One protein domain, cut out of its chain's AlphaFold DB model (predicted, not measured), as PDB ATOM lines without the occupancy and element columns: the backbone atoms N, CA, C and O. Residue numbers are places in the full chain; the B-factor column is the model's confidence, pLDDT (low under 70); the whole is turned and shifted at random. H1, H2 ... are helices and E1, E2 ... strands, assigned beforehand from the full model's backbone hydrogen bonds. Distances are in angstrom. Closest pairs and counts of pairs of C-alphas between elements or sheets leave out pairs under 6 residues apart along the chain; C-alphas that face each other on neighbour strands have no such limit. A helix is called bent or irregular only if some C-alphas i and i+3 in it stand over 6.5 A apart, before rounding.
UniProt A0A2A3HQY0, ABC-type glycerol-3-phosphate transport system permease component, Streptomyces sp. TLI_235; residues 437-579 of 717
ATOM      1  N   GLU A 437      86.398 157.057 150.529       87.81
ATOM      2  CA  GLU A 437      87.438 156.095 150.173       87.81
ATOM      3  C   GLU A 437      88.719 156.777 149.673       87.81
ATOM      4  O   GLU A 437      89.820 156.376 150.057       87.81
ATOM      5  N   GLU A 438      88.593 157.816 148.844       89.94
ATOM      6  CA  GLU A 438      89.729 158.606 148.357       89.94
ATOM      7  C   GLU A 438      90.390 159.402 149.487       89.94
ATOM      8  O   GLU A 438      91.620 159.415 149.579       89.94
ATOM      9  N   GLU A 439      89.604 160.026 150.372       89.00
ATOM     10  CA  GLU A 439      90.137 160.778 151.517       89.00
ATOM     11  C   GLU A 439      90.871 159.860 152.505       89.00
ATOM     12  O   GLU A 439      91.981 160.175 152.949       89.00
ATOM     13  N   LEU A 440      90.305 158.680 152.781       91.44
ATOM     14  CA  LEU A 440      90.945 157.656 153.600       91.44
ATOM     15  C   LEU A 440      92.251 157.165 152.959       91.44
ATOM     16  O   LEU A 440      93.279 157.082 153.633       91.44
ATOM     17  N   ALA A 441      92.235 156.854 151.659       92.19
ATOM     18  CA  ALA A 441      93.423 156.401 150.942       92.19
ATOM     19  C   ALA A 441      94.532 157.465 150.942       92.19
ATOM     20  O   ALA A 441      95.702 157.123 151.135       92.19
ATOM     21  N   ALA A 442      94.173 158.742 150.784       92.25
ATOM     22  CA  ALA A 442      95.108 159.859 150.863       92.25
ATOM     23  C   ALA A 442      95.728 159.989 152.264       92.25
ATOM     24  O   ALA A 442      96.948 160.111 152.379       92.25
ATOM     25  N   ALA A 443      94.925 159.893 153.328       95.00
ATOM     26  CA  ALA A 443      95.426 159.939 154.702       95.00
ATOM     27  C   ALA A 443      96.372 158.769 155.020       95.00
ATOM     28  O   ALA A 443      97.428 158.968 155.619       95.00
ATOM     29  N   VAL A 444      96.042 157.554 154.569       96.25
ATOM     30  CA  VAL A 444      96.900 156.371 154.740       96.25
ATOM     31  C   VAL A 444      98.195 156.492 153.933       96.25
ATOM     32  O   VAL A 444      99.257 156.110 154.423       96.25
ATOM     33  N   ALA A 445      98.137 157.013 152.705       95.94
ATOM     34  CA  ALA A 445      99.331 157.258 151.901       95.94
ATOM     35  C   ALA A 445     100.265 158.265 152.584       95.94
ATOM     36  O   ALA A 445     101.456 157.987 152.703       95.94
ATOM     37  N   LEU A 446      99.715 159.366 153.105       95.75
ATOM     38  CA  LEU A 446     100.480 160.374 153.835       95.75
ATOM     39  C   LEU A 446     101.110 159.802 155.112       95.75
ATOM     40  O   LEU A 446     102.289 160.016 155.380       95.75
ATOM     41  N   ALA A 447     100.350 159.004 155.866       96.31
ATOM     42  CA  ALA A 447     100.834 158.360 157.083       96.31
ATOM     43  C   ALA A 447     102.054 157.457 156.839       96.31
ATOM     44  O   ALA A 447     102.932 157.388 157.693       96.31
ATOM     45  N   ARG A 448     102.140 156.784 155.681       96.31
ATOM     46  CA  ARG A 448     103.287 155.924 155.327       96.31
ATOM     47  C   ARG A 448     104.578 156.699 155.081       96.31
ATOM     48  O   ARG A 448     105.651 156.117 155.204       96.31
ATOM     49  N   GLU A 449     104.471 157.956 154.666       94.69
ATOM     50  CA  GLU A 449     105.621 158.800 154.331       94.69
ATOM     51  C   GLU A 449     106.114 159.615 155.536       94.69
ATOM     52  O   GLU A 449     107.263 160.048 155.543       94.69
ATOM     53  N   ALA A 450     105.275 159.797 156.559       94.50
ATOM     54  CA  ALA A 450     105.596 160.576 157.749       94.50
ATOM     55  C   ALA A 450     106.450 159.801 158.775       94.50
ATOM     56  O   ALA A 450     106.239 158.612 159.012       94.50
ATOM     57  N   ASP A 451     107.353 160.500 159.469       94.31
ATOM     58  CA  ASP A 451     108.140 159.925 160.575       94.31
ATOM     59  C   ASP A 451     107.285 159.632 161.824       94.31
ATOM     60  O   ASP A 451     107.552 158.695 162.577       94.31
ATOM     61  N   ALA A 452     106.253 160.446 162.051       94.56
ATOM     62  CA  ALA A 452     105.270 160.295 163.117       94.56
ATOM     63  C   ALA A 452     103.924 160.858 162.655       94.56
ATOM     64  O   ALA A 452     103.879 161.807 161.872       94.56
ATOM     65  N   VAL A 453     102.827 160.296 163.160       97.44
ATOM     66  CA  VAL A 453     101.473 160.690 162.752       97.44
ATOM     67  C   VAL A 453     100.666 161.119 163.966       97.44
ATOM     68  O   VAL A 453     100.648 160.429 164.983       97.44
ATOM     69  N   VAL A 454      99.963 162.246 163.847       97.19
ATOM     70  CA  VAL A 454      98.972 162.696 164.828       97.19
ATOM     71  C   VAL A 454      97.596 162.652 164.174       97.19
ATOM     72  O   VAL A 454      97.326 163.407 163.244       97.19
ATOM     73  N   VAL A 455      96.720 161.770 164.656       97.38
ATOM     74  CA  VAL A 455      95.331 161.674 164.190       97.38
ATOM     75  C   VAL A 455      94.425 162.380 165.189       97.38
ATOM     76  O   VAL A 455      94.323 161.948 166.334       97.38
ATOM     77  N   ALA A 456      93.753 163.450 164.767       95.69
ATOM     78  CA  ALA A 456      92.692 164.069 165.552       95.69
ATOM     79  C   ALA A 456      91.363 163.356 165.263       95.69
ATOM     80  O   ALA A 456      90.885 163.364 164.131       95.69
ATOM     81  N   ALA A 457      90.779 162.737 166.285       95.69
ATOM     82  CA  ALA A 457      89.489 162.063 166.220       95.69
ATOM     83  C   ALA A 457      88.585 162.556 167.355       95.69
ATOM     84  O   ALA A 457      89.066 163.035 168.379       95.69
ATOM     85  N   GLY A 458      87.271 162.445 167.216       94.88
ATOM     86  CA  GLY A 458      86.382 162.900 168.277       94.88
ATOM     87  C   GLY A 458      84.942 163.124 167.869       94.88
ATOM     88  O   GLY A 458      84.466 162.654 166.835       94.88
ATOM     89  N   THR A 459      84.256 163.861 168.728       93.75
ATOM     90  CA  THR A 459      82.889 164.337 168.551       93.75
ATOM     91  C   THR A 459      82.885 165.852 168.343       93.75
ATOM     92  O   THR A 459      83.918 166.521 168.371       93.75
ATOM     93  N   SER A 460      81.708 166.404 168.080       88.69
ATOM     94  CA  SER A 460      81.496 167.842 167.908       88.69
ATOM     95  C   SER A 460      80.162 168.240 168.533       88.69
ATOM     96  O   SER A 460      79.413 167.372 168.983       88.69
ATOM     97  N   GLU A 461      79.829 169.528 168.481       83.88
ATOM     98  CA  GLU A 461      78.528 170.088 168.890       83.88
ATOM     99  C   GLU A 461      77.306 169.414 168.228       83.88
ATOM    100  O   GLU A 461      76.185 169.567 168.691       83.88
ATOM    101  N   GLN A 462      77.488 168.668 167.133       83.69
ATOM    102  CA  GLN A 462      76.399 167.918 166.487       83.69
ATOM    103  C   GLN A 462      76.159 166.545 167.109       83.69
ATOM    104  O   GLN A 462      75.118 165.937 166.888       83.69
ATOM    105  N   HIS A 463      77.142 166.046 167.849       89.44
ATOM    106  CA  HIS A 463      77.117 164.728 168.461       89.44
ATOM    107  C   HIS A 463      76.911 164.838 169.970       89.44
ATOM    108  O   HIS A 463      76.242 163.997 170.555       89.44
ATOM    109  N   GLU A 464      77.489 165.859 170.603       90.75
ATOM    110  CA  GLU A 464      77.364 166.135 172.032       90.75
ATOM    111  C   GLU A 464      76.906 167.584 172.213       90.75
ATOM    112  O   GLU A 464      77.681 168.506 171.959       90.75
ATOM    113  N   SER A 465      75.655 167.780 172.637       89.00
ATOM    114  CA  SER A 465      75.078 169.109 172.848       89.00
ATOM    115  C   SER A 465      74.035 169.112 173.958       89.00
ATOM    116  O   SER A 465      73.561 168.067 174.398       89.00
ATOM    117  N   GLU A 466      73.660 170.309 174.395       85.50
ATOM    118  CA  GLU A 466      72.444 170.501 175.178       85.50
ATOM    119  C   GLU A 466      71.212 170.096 174.347       85.50
ATOM    120  O   GLU A 466      71.210 170.214 173.125       85.50
ATOM    121  N   GLY A 467      70.159 169.598 174.995       84.88
ATOM    122  CA  GLY A 467      68.890 169.258 174.340       84.88
ATOM    123  C   GLY A 467      68.785 167.829 173.798       84.88
ATOM    124  O   GLY A 467      67.672 167.364 173.572       84.88
ATOM    125  N   PHE A 468      69.886 167.088 173.638       86.00
ATOM    126  CA  PHE A 468      69.817 165.673 173.255       86.00
ATOM    127  C   PHE A 468      70.986 164.836 173.786       86.00
ATOM    128  O   PHE A 468      72.109 165.308 173.940       86.00
ATOM    129  N   ASP A 469      70.716 163.552 174.019       86.94
ATOM    130  CA  ASP A 469      71.733 162.563 174.368       86.94
ATOM    131  C   ASP A 469      72.300 161.884 173.114       86.94
ATOM    132  O   ASP A 469      71.610 161.682 172.110       86.94
ATOM    133  N   ARG A 470      73.555 161.430 173.197       89.19
ATOM    134  CA  ARG A 470      74.128 160.528 172.190       89.19
ATOM    135  C   ARG A 470      73.365 159.206 172.144       89.19
ATOM    136  O   ARG A 470      73.083 158.601 173.175       89.19
ATOM    137  N   THR A 471      73.130 158.704 170.936       86.25
ATOM    138  CA  THR A 471      72.472 157.409 170.708       86.25
ATOM    139  C   THR A 471      73.432 156.219 170.785       86.25
ATOM    140  O   THR A 471      72.991 155.101 171.051       86.25
ATOM    141  N   ALA A 472      74.733 156.454 170.594       87.81
ATOM    142  CA  ALA A 472      75.801 155.461 170.680       87.81
ATOM    143  C   ALA A 472      77.105 156.086 171.206       87.81
ATOM    144  O   ALA A 472      77.271 157.307 171.221       87.81
ATOM    145  N   LEU A 473      78.041 155.236 171.636       91.94
ATOM    146  CA  LEU A 473      79.368 155.656 172.101       91.94
ATOM    147  C   LEU A 473      80.441 155.593 171.005       91.94
ATOM    148  O   LEU A 473      81.574 156.002 171.254       91.94
ATOM    149  N   ASP A 474      80.127 155.072 169.821       93.00
ATOM    150  CA  ASP A 474      81.060 155.035 168.697       93.00
ATOM    151  C   ASP A 474      81.484 156.439 168.257       93.00
ATOM    152  O   ASP A 474      80.719 157.405 168.331       93.00
ATOM    153  N   LEU A 475      82.726 156.547 167.782       94.38
ATOM    154  CA  LEU A 475      83.175 157.756 167.103       94.38
ATOM    155  C   LEU A 475      82.349 157.960 165.822       94.38
ATOM    156  O   LEU A 475      82.146 156.998 165.079       94.38
ATOM    157  N   PRO A 476      81.893 159.192 165.537       91.88
ATOM    158  CA  PRO A 476      81.026 159.451 164.397       91.88
ATOM    159  C   PRO A 476      81.737 159.242 163.057       91.88
ATOM    160  O   PRO A 476      82.942 159.478 162.924       91.88
ATOM    161  N   GLY A 477      80.971 158.837 162.044       88.88
ATOM    162  CA  GLY A 477      81.483 158.562 160.703       88.88
ATOM    163  C   GLY A 477      82.474 157.394 160.664       88.88
ATOM    164  O   GLY A 477      82.445 156.486 161.490       88.88
ATOM    165  N   ALA A 478      83.384 157.418 159.691       91.94
ATOM    166  CA  ALA A 478      84.365 156.353 159.472       91.94
ATOM    167  C   ALA A 478      85.660 156.520 160.299       91.94
ATOM    168  O   ALA A 478      86.693 155.946 159.959       91.94
ATOM    169  N   GLN A 479      85.633 157.294 161.392       95.00
ATOM    170  CA  GLN A 479      86.837 157.617 162.171       95.00
ATOM    171  C   GLN A 479      87.535 156.379 162.743       95.00
ATOM    172  O   GLN A 479      88.758 156.301 162.713       95.00
ATOM    173  N   ASN A 480      86.782 155.376 163.210       95.62
ATOM    174  CA  ASN A 480      87.378 154.128 163.694       95.62
ATOM    175  C   ASN A 480      88.162 153.389 162.594       95.62
ATOM    176  O   ASN A 480      89.240 152.864 162.867       95.62
ATOM    177  N   ALA A 481      87.651 153.385 161.357       95.00
ATOM    178  CA  ALA A 481      88.337 152.790 160.213       95.00
ATOM    179  C   ALA A 481      89.571 153.610 159.805       95.00
ATOM    180  O   ALA A 481      90.620 153.030 159.536       95.00
ATOM    181  N   LEU A 482      89.469 154.947 159.828       96.19
ATOM    182  CA  LEU A 482      90.599 155.847 159.590       96.19
ATOM    183  C   LEU A 482      91.739 155.589 160.574       96.19
ATOM    184  O   LEU A 482      92.870 155.363 160.152       96.19
ATOM    185  N   VAL A 483      91.444 155.595 161.876       97.44
ATOM    186  CA  VAL A 483      92.469 155.421 162.908       97.44
ATOM    187  C   VAL A 483      93.125 154.046 162.799       97.44
ATOM    188  O   VAL A 483      94.349 153.971 162.817       97.44
ATOM    189  N   GLY A 484      92.341 152.976 162.621       96.94
ATOM    190  CA  GLY A 484      92.888 151.628 162.429       96.94
ATOM    191  C   GLY A 484      93.785 151.530 161.190       96.94
ATOM    192  O   GLY A 484      94.903 151.025 161.265       96.94
ATOM    193  N   ALA A 485      93.350 152.080 160.052       96.88
ATOM    194  CA  ALA A 485      94.131 152.048 158.815       96.88
ATOM    195  C   ALA A 485      95.435 152.863 158.913       96.88
ATOM    196  O   ALA A 485      96.473 152.427 158.414       96.88
ATOM    197  N   VAL A 486      95.395 154.025 159.569       97.88
ATOM    198  CA  VAL A 486      96.569 154.883 159.782       97.88
ATOM    199  C   VAL A 486      97.546 154.251 160.773       97.88
ATOM    200  O   VAL A 486      98.734 154.170 160.467       97.88
ATOM    201  N   ALA A 487      97.067 153.731 161.907       97.31
ATOM    202  CA  ALA A 487      97.910 153.057 162.896       97.31
ATOM    203  C   ALA A 487      98.569 151.786 162.329       97.31
ATOM    204  O   ALA A 487      99.738 151.517 162.605       97.31
ATOM    205  N   ALA A 488      97.862 151.042 161.472       97.06
ATOM    206  CA  ALA A 488      98.428 149.899 160.757       97.06
ATOM    207  C   ALA A 488      99.483 150.309 159.715       97.06
ATOM    208  O   ALA A 488     100.437 149.571 159.470       97.06
ATOM    209  N   ALA A 489      99.316 151.474 159.084       97.50
ATOM    210  CA  ALA A 489     100.255 151.993 158.097       97.50
ATOM    211  C   ALA A 489     101.508 152.615 158.730       97.50
ATOM    212  O   ALA A 489     102.582 152.536 158.130       97.50
ATOM    213  N   ASN A 490     101.381 153.206 159.922       97.62
ATOM    214  CA  ASN A 490     102.485 153.810 160.655       97.62
ATOM    215  C   ASN A 490     102.385 153.519 162.167       97.62
ATOM    216  O   ASN A 490     101.525 154.090 162.845       97.62
ATOM    217  N   PRO A 491     103.295 152.704 162.736       95.25
ATOM    218  CA  PRO A 491     103.258 152.365 164.155       95.25
ATOM    219  C   PRO A 491     103.572 153.559 165.071       95.25
ATOM    220  O   PRO A 491     103.268 153.491 166.254       95.25
ATOM    221  N   ALA A 492     104.140 154.660 164.565       96.75
ATOM    222  CA  ALA A 492     104.368 155.903 165.310       96.75
ATOM    223  C   ALA A 492     103.136 156.836 165.282       96.75
ATOM    224  O   ALA A 492     103.259 158.054 165.140       96.75
ATOM    225  N   THR A 493     101.938 156.258 165.410       98.12
ATOM    226  CA  THR A 493     100.666 156.993 165.399       98.12
ATOM    227  C   THR A 493     100.215 157.351 166.812       98.12
ATOM    228  O   THR A 493      99.962 156.477 167.646       98.12
ATOM    229  N   VAL A 494     100.057 158.648 167.065       98.06
ATOM    230  CA  VAL A 494      99.411 159.217 168.251       98.06
ATOM    231  C   VAL A 494      97.996 159.640 167.881       98.06
ATOM    232  O   VAL A 494      97.798 160.368 166.913       98.06
ATOM    233  N   VAL A 495      97.003 159.225 168.663       98.25
ATOM    234  CA  VAL A 495      95.607 159.611 168.434       98.25
ATOM    235  C   VAL A 495      95.162 160.587 169.511       98.25
ATOM    236  O   VAL A 495      95.221 160.279 170.702       98.25
ATOM    237  N   VAL A 496      94.716 161.767 169.099       98.00
ATOM    238  CA  VAL A 496      94.154 162.796 169.972       98.00
ATOM    239  C   VAL A 496      92.638 162.700 169.894       98.00
ATOM    240  O   VAL A 496      92.059 162.910 168.833       98.00
ATOM    241  N   VAL A 497      92.003 162.364 171.012       97.56
ATOM    242  CA  VAL A 497      90.554 162.199 171.125       97.56
ATOM    243  C   VAL A 497      89.948 163.456 171.738       97.56
ATOM    244  O   VAL A 497      90.207 163.764 172.902       97.56
ATOM    245  N   ASN A 498      89.120 164.161 170.977       96.88
ATOM    246  CA  ASN A 498      88.373 165.328 171.436       96.88
ATOM    247  C   ASN A 498      86.903 164.953 171.638       96.88
ATOM    248  O   ASN A 498      86.133 164.888 170.683       96.88
ATOM    249  N   SER A 499      86.515 164.659 172.877       96.12
ATOM    250  CA  SER A 499      85.131 164.330 173.227       96.12
ATOM    251  C   SER A 499      84.770 164.839 174.619       96.12
ATOM    252  O   SER A 499      85.626 164.905 175.505       96.12
ATOM    253  N   GLY A 500      83.502 165.197 174.832       93.12
ATOM    254  CA  GLY A 500      83.007 165.653 176.135       93.12
ATOM    255  C   GLY A 500      82.795 164.498 177.118       93.12
ATOM    256  O   GLY A 500      82.972 164.649 178.329       93.12
ATOM    257  N   GLY A 501      82.478 163.313 176.595       92.19
ATOM    258  CA  GLY A 501      82.311 162.083 177.363       92.19
ATOM    259  C   GLY A 501      83.035 160.871 176.771       92.19
ATOM    260  O   GLY A 501      83.778 160.989 175.794       92.19
ATOM    261  N   PRO A 502      82.823 159.678 177.360       93.44
ATOM    262  CA  PRO A 502      83.402 158.441 176.851       93.44
ATOM    263  C   PRO A 502      83.002 158.165 175.400       93.44
ATOM    264  O   PRO A 502      81.844 158.371 175.034       93.44
ATOM    265  N   VAL A 503      83.949 157.663 174.610       95.44
ATOM    266  CA  VAL A 503      83.740 157.089 173.272       95.44
ATOM    267  C   VAL A 503      84.419 155.723 173.185       95.44
ATOM    268  O   VAL A 503      85.365 155.446 173.930       95.44
ATOM    269  N   LEU A 504      83.944 154.858 172.291       95.62
ATOM    270  CA  LEU A 504      84.574 153.567 172.031       95.62
ATOM    271  C   LEU A 504      85.838 153.748 171.192       95.62
ATOM    272  O   LEU A 504      85.853 154.481 170.208       95.62
ATOM    273  N   MET A 505      86.897 153.043 171.587       96.44
ATOM    274  CA  MET A 505      88.198 153.058 170.913       96.44
ATOM    275  C   MET A 505      88.665 151.610 170.698       96.44
ATOM    276  O   MET A 505      89.461 151.087 171.493       96.44
ATOM    277  N   PRO A 506      88.140 150.909 169.678       95.38
ATOM    278  CA  PRO A 506      88.526 149.525 169.399       95.38
ATOM    279  C   PRO A 506      90.022 149.401 169.057       95.38
ATOM    280  O   PRO A 506      90.676 148.480 169.530       95.38
ATOM    281  N   TRP A 507      90.581 150.401 168.372       95.94
ATOM    282  CA  TRP A 507      91.984 150.517 167.942       95.94
ATOM    283  C   TRP A 507      92.955 151.000 169.041       95.94
ATOM    284  O   TRP A 507      94.139 151.206 168.781       95.94
ATOM    285  N   ARG A 508      92.506 151.199 170.293       95.06
ATOM    286  CA  ARG A 508      93.338 151.773 171.383       95.06
ATOM    287  C   ARG A 508      94.618 150.990 171.704       95.06
ATOM    288  O   ARG A 508      95.501 151.529 172.361       95.06
ATOM    289  N   GLY A 509      94.675 149.712 171.322       94.62
ATOM    290  CA  GLY A 509      95.857 148.858 171.475       94.62
ATOM    291  C   GLY A 509      96.811 148.886 170.277       94.62
ATOM    292  O   GLY A 509      97.904 148.340 170.379       94.62
ATOM    293  N   GLU A 510      96.401 149.492 169.162       95.31
ATOM    294  CA  GLU A 510      97.172 149.589 167.915       95.31
ATOM    295  C   GLU A 510      97.904 150.934 167.803       95.31
ATOM    296  O   GLU A 510      98.998 151.000 167.247       95.31
ATOM    297  N   ALA A 511      97.332 152.006 168.360       96.19
ATOM    298  CA  ALA A 511      97.982 153.313 168.432       96.19
ATOM    299  C   ALA A 511      99.160 153.308 169.426       96.19
ATOM    300  O   ALA A 511      99.057 152.753 170.522       96.19
ATOM    301  N   ALA A 512     100.253 154.004 169.095       96.44
ATOM    302  CA  ALA A 512     101.401 154.155 169.994       96.44
ATOM    303  C   ALA A 512     101.054 154.955 171.254       96.44
ATOM    304  O   ALA A 512     101.582 154.685 172.335       96.44
ATOM    305  N   ALA A 513     100.175 155.948 171.120       96.75
ATOM    306  CA  ALA A 513      99.645 156.706 172.241       96.75
ATOM    307  C   ALA A 513      98.231 157.214 171.948       96.75
ATOM    308  O   ALA A 513      97.887 157.521 170.808       96.75
ATOM    309  N   VAL A 514      97.435 157.353 173.009       97.62
ATOM    310  CA  VAL A 514      96.113 157.982 172.966       97.62
ATOM    311  C   VAL A 514      96.100 159.138 173.957       97.62
ATOM    312  O   VAL A 514      96.341 158.942 175.151       97.62
ATOM    313  N   LEU A 515      95.829 160.342 173.464       97.38
ATOM    314  CA  LEU A 515      95.713 161.553 174.264       97.38
ATOM    315  C   LEU A 515      94.259 162.018 174.266       97.38
ATOM    316  O   LEU A 515      93.669 162.211 173.213       97.38
ATOM    317  N   LEU A 516      93.684 162.240 175.444       96.56
ATOM    318  CA  LEU A 516      92.338 162.796 175.569       96.56
ATOM    319  C   LEU A 516      92.420 164.321 175.702       96.56
ATOM    320  O   LEU A 516      92.856 164.823 176.741       96.56
ATOM    321  N   GLY A 517      92.020 165.037 174.650       94.44
ATOM    322  CA  GLY A 517      92.037 166.500 174.570       94.44
ATOM    323  C   GLY A 517      90.773 167.178 175.105       94.44
ATOM    324  O   GLY A 517      90.812 168.369 175.406       94.44
ATOM    325  N   TRP A 518      89.681 166.429 175.294       95.19
ATOM    326  CA  TRP A 518      88.354 166.978 175.619       95.19
ATOM    327  C   TRP A 518      87.905 168.005 174.566       95.19
ATOM    328  O   TRP A 518      88.140 167.813 173.376       95.19
ATOM    329  N   PHE A 519      87.286 169.105 174.993       94.44
ATOM    330  CA  PHE A 519      87.179 170.324 174.202       94.44
ATOM    331  C   PHE A 519      88.120 171.368 174.820       94.44
ATOM    332  O   PHE A 519      87.756 172.007 175.809       94.44
ATOM    333  N   PRO A 520      89.358 171.499 174.307       91.44
ATOM    334  CA  PRO A 520      90.447 172.174 175.018       91.44
ATOM    335  C   PRO A 520      90.398 173.713 174.967       91.44
ATOM    336  O   PRO A 520      91.271 174.368 175.532       91.44
ATOM    337  N   GLY A 521      89.381 174.298 174.326       91.00
ATOM    338  CA  GLY A 521      89.241 175.748 174.174       91.00
ATOM    339  C   GLY A 521      90.224 176.351 173.163       91.00
ATOM    340  O   GLY A 521      90.852 175.632 172.387       91.00
ATOM    341  N   GLN A 522      90.338 177.681 173.167       85.62
ATOM    342  CA  GLN A 522      91.110 178.444 172.172       85.62
ATOM    343  C   GLN A 522      92.619 178.125 172.170       85.62
ATOM    344  O   GLN A 522      93.226 178.092 171.110       85.62
ATOM    345  N   GLU A 523      93.195 177.797 173.333       90.19
ATOM    346  CA  GLU A 523      94.619 177.441 173.497       90.19
ATOM    347  C   GLU A 523      94.895 175.949 173.246       90.19
ATOM    348  O   GLU A 523      95.972 175.430 173.544       90.19
ATOM    349  N   GLY A 524      93.903 175.204 172.751       91.12
ATOM    350  CA  GLY A 524      93.991 173.753 172.660       91.12
ATOM    351  C   GLY A 524      95.095 173.245 171.738       91.12
ATOM    352  O   GLY A 524      95.707 172.221 172.042       91.12
ATOM    353  N   GLY A 525      95.372 173.963 170.646       90.19
ATOM    354  CA  GLY A 525      96.462 173.633 169.725       90.19
ATOM    355  C   GLY A 525      97.836 173.746 170.389       90.19
ATOM    356  O   GLY A 525      98.621 172.798 170.345       90.19
ATOM    357  N   ASP A 526      98.087 174.858 171.080       89.00
ATOM    358  CA  ASP A 526      99.354 175.106 171.773       89.00
ATOM    359  C   ASP A 526      99.541 174.163 172.964       89.00
ATOM    360  O   ASP A 526     100.605 173.561 173.129       89.00
ATOM    361  N   ALA A 527      98.480 173.926 173.742       90.94
ATOM    362  CA  ALA A 527      98.504 172.960 174.837       90.94
ATOM    363  C   ALA A 527      98.796 171.531 174.346       90.94
ATOM    364  O   ALA A 527      99.549 170.792 174.989       90.94
ATOM    365  N   LEU A 528      98.224 171.134 173.202       94.38
ATOM    366  CA  LEU A 528      98.507 169.847 172.570       94.38
ATOM    367  C   LEU A 528      99.976 169.754 172.144       94.38
ATOM    368  O   LEU A 528     100.628 168.755 172.451       94.38
ATOM    369  N   ALA A 529     100.504 170.782 171.479       90.94
ATOM    370  CA  ALA A 529     101.900 170.821 171.059       90.94
ATOM    371  C   ALA A 529     102.850 170.719 172.264       90.94
ATOM    372  O   ALA A 529     103.760 169.886 172.273       90.94
ATOM    373  N   ASP A 530     102.607 171.491 173.323       91.06
ATOM    374  CA  ASP A 530     103.416 171.450 174.538       91.06
ATOM    375  C   ASP A 530     103.435 170.063 175.184       91.06
ATOM    376  O   ASP A 530     104.488 169.621 175.657       91.06
ATOM    377  N   VAL A 531     102.302 169.355 175.179       93.38
ATOM    378  CA  VAL A 531     102.236 167.967 175.644       93.38
ATOM    379  C   VAL A 531     103.017 167.051 174.705       93.38
ATOM    380  O   VAL A 531     103.948 166.404 175.168       93.38
ATOM    381  N   LEU A 532     102.724 167.034 173.402       91.75
ATOM    382  CA  LEU A 532     103.374 166.138 172.431       91.75
ATOM    383  C   LEU A 532     104.906 166.261 172.435       91.75
ATOM    384  O   LEU A 532     105.607 165.249 172.399       91.75
ATOM    385  N   PHE A 533     105.433 167.484 172.545       89.44
ATOM    386  CA  PHE A 533     106.876 167.744 172.616       89.44
ATOM    387  C   PHE A 533     107.455 167.635 174.037       89.44
ATOM    388  O   PHE A 533     108.661 167.797 174.247       89.44
ATOM    389  N   GLY A 534     106.621 167.341 175.034       87.94
ATOM    390  CA  GLY A 534     107.029 167.136 176.421       87.94
ATOM    391  C   GLY A 534     107.519 168.397 177.133       87.94
ATOM    392  O   GLY A 534     108.286 168.272 178.092       87.94
ATOM    393  N   ARG A 535     107.102 169.584 176.673       88.19
ATOM    394  CA  ARG A 535     107.248 170.864 177.392       88.19
ATOM    395  C   ARG A 535     106.294 170.929 178.581       88.19
ATOM    396  O   ARG A 535     106.669 171.412 179.648       88.19
ATOM    397  N   ALA A 536     105.094 170.379 178.411       88.12
ATOM    398  CA  ALA A 536     104.129 170.136 179.469       88.12
ATOM    399  C   ALA A 536     103.929 168.629 179.669       88.12
ATOM    400  O   ALA A 536     103.994 167.836 178.732       88.12
ATOM    401  N   GLU A 537     103.674 168.216 180.909       87.25
ATOM    402  CA  GLU A 537     103.357 166.821 181.205       87.25
ATOM    403  C   GLU A 537     101.844 166.562 181.118       87.25
ATOM    404  O   GLU A 537     101.071 167.303 181.745       87.25
ATOM    405  N   PRO A 538     101.400 165.467 180.465       89.44
ATOM    406  CA  PRO A 538     100.033 164.991 180.607       89.44
ATOM    407  C   PRO A 538      99.818 164.527 182.054       89.44
ATOM    408  O   PRO A 538     100.258 163.463 182.475       89.44
ATOM    409  N   GLY A 539      99.180 165.378 182.859       83.06
ATOM    410  CA  GLY A 539      98.977 165.154 184.297       83.06
ATOM    411  C   GLY A 539      97.514 164.962 184.705       83.06
ATOM    412  O   GLY A 539      97.194 165.062 185.891       83.06
ATOM    413  N   GLY A 540      96.613 164.782 183.737       87.62
ATOM    414  CA  GLY A 540      95.179 164.590 183.966       87.62
ATOM    415  C   GLY A 540      94.840 163.187 184.478       87.62
ATOM    416  O   GLY A 540      95.608 162.241 184.302       87.62
ATOM    417  N   ARG A 541      93.674 163.042 185.117       91.12
ATOM    418  CA  ARG A 541      93.088 161.745 185.491       91.12
ATOM    419  C   ARG A 541      91.619 161.728 185.086       91.12
ATOM    420  O   ARG A 541      90.932 162.733 185.258       91.12
ATOM    421  N   LEU A 542      91.143 160.599 184.566       93.69
ATOM    422  CA  LEU A 542      89.786 160.469 184.046       93.69
ATOM    423  C   LEU A 542      88.734 160.692 185.150       93.69
ATOM    424  O   LEU A 542      88.722 159.953 186.136       93.69
ATOM    425  N   PRO A 543      87.797 161.645 184.989       91.25
ATOM    426  CA  PRO A 543      86.690 161.856 185.928       91.25
ATOM    427  C   PRO A 543      85.515 160.881 185.708       91.25
ATOM    428  O   PRO A 543      84.536 160.888 186.463       91.25
ATOM    429  N   ALA A 544      85.610 160.023 184.690       89.75
ATOM    430  CA  ALA A 544      84.617 159.025 184.311       89.75
ATOM    431  C   ALA A 544      85.284 157.677 184.000       89.75
ATOM    432  O   ALA A 544      86.488 157.600 183.777       89.75
ATOM    433  N   THR A 545      84.493 156.606 184.013       91.25
ATOM    434  CA  THR A 545      84.929 155.274 183.570       91.25
ATOM    435  C   THR A 545      84.619 155.126 182.089       91.25
ATOM    436  O   THR A 545      83.513 155.463 181.675       91.25
ATOM    437  N   TRP A 546      85.585 154.641 181.315       93.19
ATOM    438  CA  TRP A 546      85.481 154.506 179.866       93.19
ATOM    439  C   TRP A 546      85.268 153.042 179.491       93.19
ATOM    440  O   TRP A 546      86.152 152.224 179.761       93.19
ATOM    441  N   PRO A 547      84.114 152.686 178.912       91.88
ATOM    442  CA  PRO A 547      83.796 151.301 178.611       91.88
ATOM    443  C   PRO A 547      84.622 150.780 177.428       91.88
ATOM    444  O   PRO A 547      85.093 151.547 176.591       91.88
ATOM    445  N   ALA A 548      84.817 149.461 177.376       90.25
ATOM    446  CA  ALA A 548      85.462 148.801 176.237       90.25
ATOM    447  C   ALA A 548      84.480 148.481 175.101       90.25
ATOM    448  O   ALA A 548      84.902 148.308 173.961       90.25
ATOM    449  N   THR A 549      83.190 148.402 175.421       86.69
ATOM    450  CA  THR A 549      82.083 148.062 174.520       86.69
ATOM    451  C   THR A 549      80.925 149.034 174.762       86.69
ATOM    452  O   THR A 549      80.944 149.793 175.730       86.69
ATOM    453  N   GLY A 550      79.914 149.044 173.891       78.62
ATOM    454  CA  GLY A 550      78.732 149.904 174.064       78.62
ATOM    455  C   GLY A 550      77.899 149.591 175.314       78.62
ATOM    456  O   GLY A 550      77.074 150.402 175.717       78.62
ATOM    457  N   GLU A 551      78.147 148.446 175.952       73.56
ATOM    458  CA  GLU A 551      77.425 147.968 177.124       73.56
ATOM    459  C   GLU A 551      78.242 148.194 178.401       73.56
ATOM    460  O   GLU A 551      79.456 147.977 178.459       73.56
ATOM    461  N   GLY A 552      77.569 148.606 179.472       70.94
ATOM    462  CA  GLY A 552      78.196 148.741 180.778       70.94
ATOM    463  C   GLY A 552      77.189 148.611 181.917       70.94
ATOM    464  O   GLY A 552      75.986 148.690 181.698       70.94
ATOM    465  N   PRO A 553      77.650 148.492 183.172       67.31
ATOM    466  CA  PRO A 553      76.784 148.367 184.348       67.31
ATOM    467  C   PRO A 553      75.830 149.555 184.559       67.31
ATOM    468  O   PRO A 553      74.889 149.454 185.339       67.31
ATOM    469  N   ALA A 554      76.104 150.691 183.909       57.94
ATOM    470  CA  ALA A 554      75.243 151.870 183.911       57.94
ATOM    471  C   ALA A 554      74.104 151.795 182.874       57.94
ATOM    472  O   ALA A 554      73.165 152.576 182.970       57.94
ATOM    473  N   ASP A 555      74.137 150.843 181.936       62.00
ATOM    474  CA  ASP A 555      73.088 150.614 180.930       62.00
ATOM    475  C   ASP A 555      71.948 149.721 181.467       62.00
ATOM    476  O   ASP A 555      71.205 149.081 180.730       62.00
ATOM    477  N   ALA A 556      71.764 149.678 182.792       58.09
ATOM    478  CA  ALA A 556      70.757 148.863 183.477       58.09
ATOM    479  C   ALA A 556      69.299 149.359 183.285       58.09
ATOM    480  O   ALA A 556      68.428 149.091 184.117       58.09
ATOM    481  N   GLY A 557      69.016 150.082 182.195       63.00
ATOM    482  CA  GLY A 557      67.674 150.539 181.832       63.00
ATOM    483  C   GLY A 557      67.255 151.891 182.416       63.00
ATOM    484  O   GLY A 557      66.056 152.162 182.479       63.00
ATOM    485  N   THR A 558      68.202 152.744 182.820       74.69
ATOM    486  CA  THR A 558      67.947 154.123 183.286       74.69
ATOM    487  C   THR A 558      67.673 155.040 182.091       74.69
ATOM    488  O   THR A 558      68.458 155.919 181.751       74.69
ATOM    489  N   ARG A 559      66.552 154.786 181.412       79.44
ATOM    490  CA  ARG A 559      66.019 155.598 180.312       79.44
ATOM    491  C   ARG A 559      64.682 156.200 180.743       79.44
ATOM    492  O   ARG A 559      63.932 155.511 181.445       79.44
ATOM    493  N   PRO A 560      64.372 157.446 180.355       84.44
ATOM    494  CA  PRO A 560      63.083 158.033 180.674       84.44
ATOM    495  C   PRO A 560      61.978 157.226 179.981       84.44
ATOM    496  O   PRO A 560      62.068 156.923 178.792       84.44
ATOM    497  N   ARG A 561      60.949 156.841 180.735       85.94
ATOM    498  CA  ARG A 561      59.719 156.221 180.222       85.94
ATOM    499  C   ARG A 561      58.539 156.948 180.836       85.94
ATOM    500  O   ARG A 561      58.554 157.172 182.043       85.94
ATOM    501  N   ASP A 562      57.574 157.346 180.013       88.62
ATOM    502  CA  ASP A 562      56.392 158.100 180.454       88.62
ATOM    503  C   ASP A 562      56.766 159.321 181.319       88.62
ATOM    504  O   ASP A 562      56.205 159.552 182.388       88.62
ATOM    505  N   CYS A 563      57.791 160.068 180.884       88.19
ATOM    506  CA  CYS A 563      58.369 161.220 181.591       88.19
ATOM    507  C   CYS A 563      58.950 160.919 182.991       88.19
ATOM    508  O   CYS A 563      59.169 161.833 183.785       88.19
ATOM    509  N   VAL A 564      59.258 159.654 183.298       89.69
ATOM    510  CA  VAL A 564      59.885 159.229 184.557       89.69
ATOM    511  C   VAL A 564      61.248 158.594 184.293       89.69
ATOM    512  O   VAL A 564      61.368 157.623 183.546       89.69
ATOM    513  N   LEU A 565      62.286 159.097 184.966       88.50
ATOM    514  CA  LEU A 565      63.638 158.536 184.935       88.50
ATOM    515  C   LEU A 565      63.964 157.845 186.267       88.50
ATOM    516  O   LEU A 565      64.201 158.496 187.285       88.50
ATOM    517  N   ALA A 566      63.972 156.511 186.275       86.25
ATOM    518  CA  ALA A 566      64.204 155.719 187.482       86.25
ATOM    519  C   ALA A 566      65.685 155.342 187.658       86.25
ATOM    520  O   ALA A 566      66.194 154.470 186.962       86.25
ATOM    521  N   TYR A 567      66.339 155.927 188.663       86.12
ATOM    522  CA  TYR A 567      67.737 155.652 189.033       86.12
ATOM    523  C   TYR A 567      67.841 154.353 189.853       86.12
ATOM    524  O   TYR A 567      67.956 154.372 191.086       86.12
ATOM    525  N   ARG A 568      67.717 153.201 189.185       84.12
ATOM    526  CA  ARG A 568      67.712 151.862 189.816       84.12
ATOM    527  C   ARG A 568      69.092 151.422 190.296       84.12
ATOM    528  O   ARG A 568      69.204 150.637 191.235       84.12
ATOM    529  N   GLU A 569      70.138 151.953 189.684       81.88
ATOM    530  CA  GLU A 569      71.536 151.707 190.019       81.88
ATOM    531  C   GLU A 569      71.946 152.290 191.385       81.88
ATOM    532  O   GLU A 569      72.915 151.832 192.001       81.88
ATOM    533  N   GLY A 570      71.186 153.263 191.902       86.12
ATOM    534  CA  GLY A 570      71.372 153.828 193.236       86.12
ATOM    535  C   GLY A 570      72.779 154.396 193.452       86.12
ATOM    536  O   GLY A 570      73.239 155.274 192.728       86.12
ATOM    537  N   LEU A 571      73.483 153.911 194.481       86.25
ATOM    538  CA  LEU A 571      74.836 154.385 194.816       86.25
ATOM    539  C   LEU A 571      75.930 153.830 193.886       86.25
ATOM    540  O   LEU A 571      77.072 154.308 193.926       86.25
ATOM    541  N   HIS A 572      75.600 152.843 193.050       87.62
ATOM    542  CA  HIS A 572      76.542 152.076 192.232       87.62
ATOM    543  C   HIS A 572      76.704 152.670 190.828       87.62
ATOM    544  O   HIS A 572      76.711 151.966 189.827       87.62
ATOM    545  N   LEU A 573      76.868 153.990 190.767       84.12
ATOM    546  CA  LEU A 573      77.111 154.753 189.542       84.12
ATOM    547  C   LEU A 573      78.593 154.748 189.141       84.12
ATOM    548  O   LEU A 573      79.489 154.716 189.994       84.12
ATOM    549  N   ARG A 574      78.859 154.899 187.836       84.44
ATOM    550  CA  ARG A 574      80.220 155.046 187.279       84.44
ATOM    551  C   ARG A 574      81.113 153.886 187.749       84.44
ATOM    552  O   ARG A 574      80.649 152.752 187.799       84.44
ATOM    553  N   HIS A 575      82.361 154.145 188.150       88.62
ATOM    554  CA  HIS A 575      83.302 153.116 188.620       88.62
ATOM    555  C   HIS A 575      82.743 152.180 189.699       88.62
ATOM    556  O   HIS A 575      83.174 151.035 189.793       88.62
ATOM    557  N   ARG A 576      81.789 152.641 190.514       90.00
ATOM    558  CA  ARG A 576      81.177 151.838 191.579       90.00
ATOM    559  C   ARG A 576      80.320 150.712 191.002       90.00
ATOM    560  O   ARG A 576      80.368 149.605 191.524       90.00
ATOM    561  N   GLY A 577      79.604 150.984 189.912       89.12
ATOM    562  CA  GLY A 577      78.812 149.992 189.182       89.12
ATOM    563  C   GLY A 577      79.682 148.921 188.538       89.12
ATOM    564  O   GLY A 577      79.416 147.739 188.715       89.12
ATOM    565  N   TRP A 578      80.779 149.328 187.894       90.69
ATOM    566  CA  TRP A 578      81.782 148.410 187.325       90.69
ATOM    567  C   TRP A 578      82.382 147.487 188.378       90.69
ATOM    568  O   TRP A 578      82.417 146.273 188.192       90.69
ATOM    569  N   LEU A 579      82.760 148.044 189.530       90.31
ATOM    570  CA  LEU A 579      83.271 147.251 190.646       90.31
ATOM    571  C   LEU A 579      82.227 146.279 191.206       90.31
ATOM    572  O   LEU A 579      82.580 145.153 191.536       90.31
TER     573      LEU A 579
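Overview. This is residues 437 to 579 of the 717 residues of the protein "ABC-type glycerol-3-phosphate transport system permease component" of Streptomyces sp. TLI_235 (UniProt A0A2A3HQY0). A small parallel sheet of three strands, E1, E2 and E3, has helix H2 packed along one face and H1 side by side with H2, while the short H3 touches H2 and H4 only grazes the sheet. A long stretch with no named element, residues 533 to 574, leads from H4 out to a far end at Asp 562 and folds back to the small helix H5, away from the sheet. The printed part has 143 residues, with five named helices and three named strands in the order H1 E1 H2 E2 H3 E3 H4 H5; the sheet runs E1 E2 E3. The class is mixed, with 58 residues, under half, in named elements. The whole is only just loose, close to compact, with a radius of gyration of the C-alphas of 17.5 A and spans of 55 by 37 by 30 A.

Arrangement. Begin at H1, residues 437 to 449, which touches H2, residues 479 to 489, closest at the C-alphas of Val 444 and Val 486, 5.3 A. They run the same way at a shallow tilt of 34 degrees, only just short of steep. E1, residues 453 to 458, is the parallel neighbour of E2, residues 493 to 498, at 24 degrees; look for N 455 and O 494, 2.9 A, within hydrogen-bond range. H2 is on the sheet in two layers, helix over strands, at a height over the sheet of 9.2 A; it lies over E1 and E2, along the strands. H3, residues 506 to 509, touches H2, closest at the C-alphas of Gly 484 and Trp 507, 5.7 A. E3, residues 513 to 516, is the parallel neighbour of E2 at 12 degrees, with N 497 and O 515 within range at 2.8 A. E1, H2, E2 and E2, H3, E3 are strand-helix-strand units, parallel neighbour strands with a helix between, each with a right-handed crossover. H4, residues 524 to 532, only grazes the sheet with its residues 528 to 532. H5, residues 575 to 579, is apart from H4 and not on the sheet. Every O i to N i+4 pair is within range in H2, H4 and H5; H1 has 8 of 9, and H3 is too short for such a pair, with 0 of 1 O i to N i+3 pairs within range.

Along the chain. Find C-alpha 437 at (87.438, 156.095, 150.173); from there H1 runs 18.8 A. E1 begins at C-alpha 453, (101.473, 160.690, 162.752), and spans 16.2 A; H2 spans 15.1 A, E2 16.0 A and H4 12.1 A. H3 is irregular, with C-alphas 506 and 509 7.6 A apart. H5 ends at C-alpha 579, (83.271, 147.251, 190.646).

Size, cuts and confidence. The C-alphas farthest apart are those of Glu 449 and Asp 562, 55.7 A. The printed part has no cut, and its long links are E1 to H2 and H4 to H5. Look for low confidence at residues 553 to 557, under 70; the mean pLDDT of the printed part is 90.4.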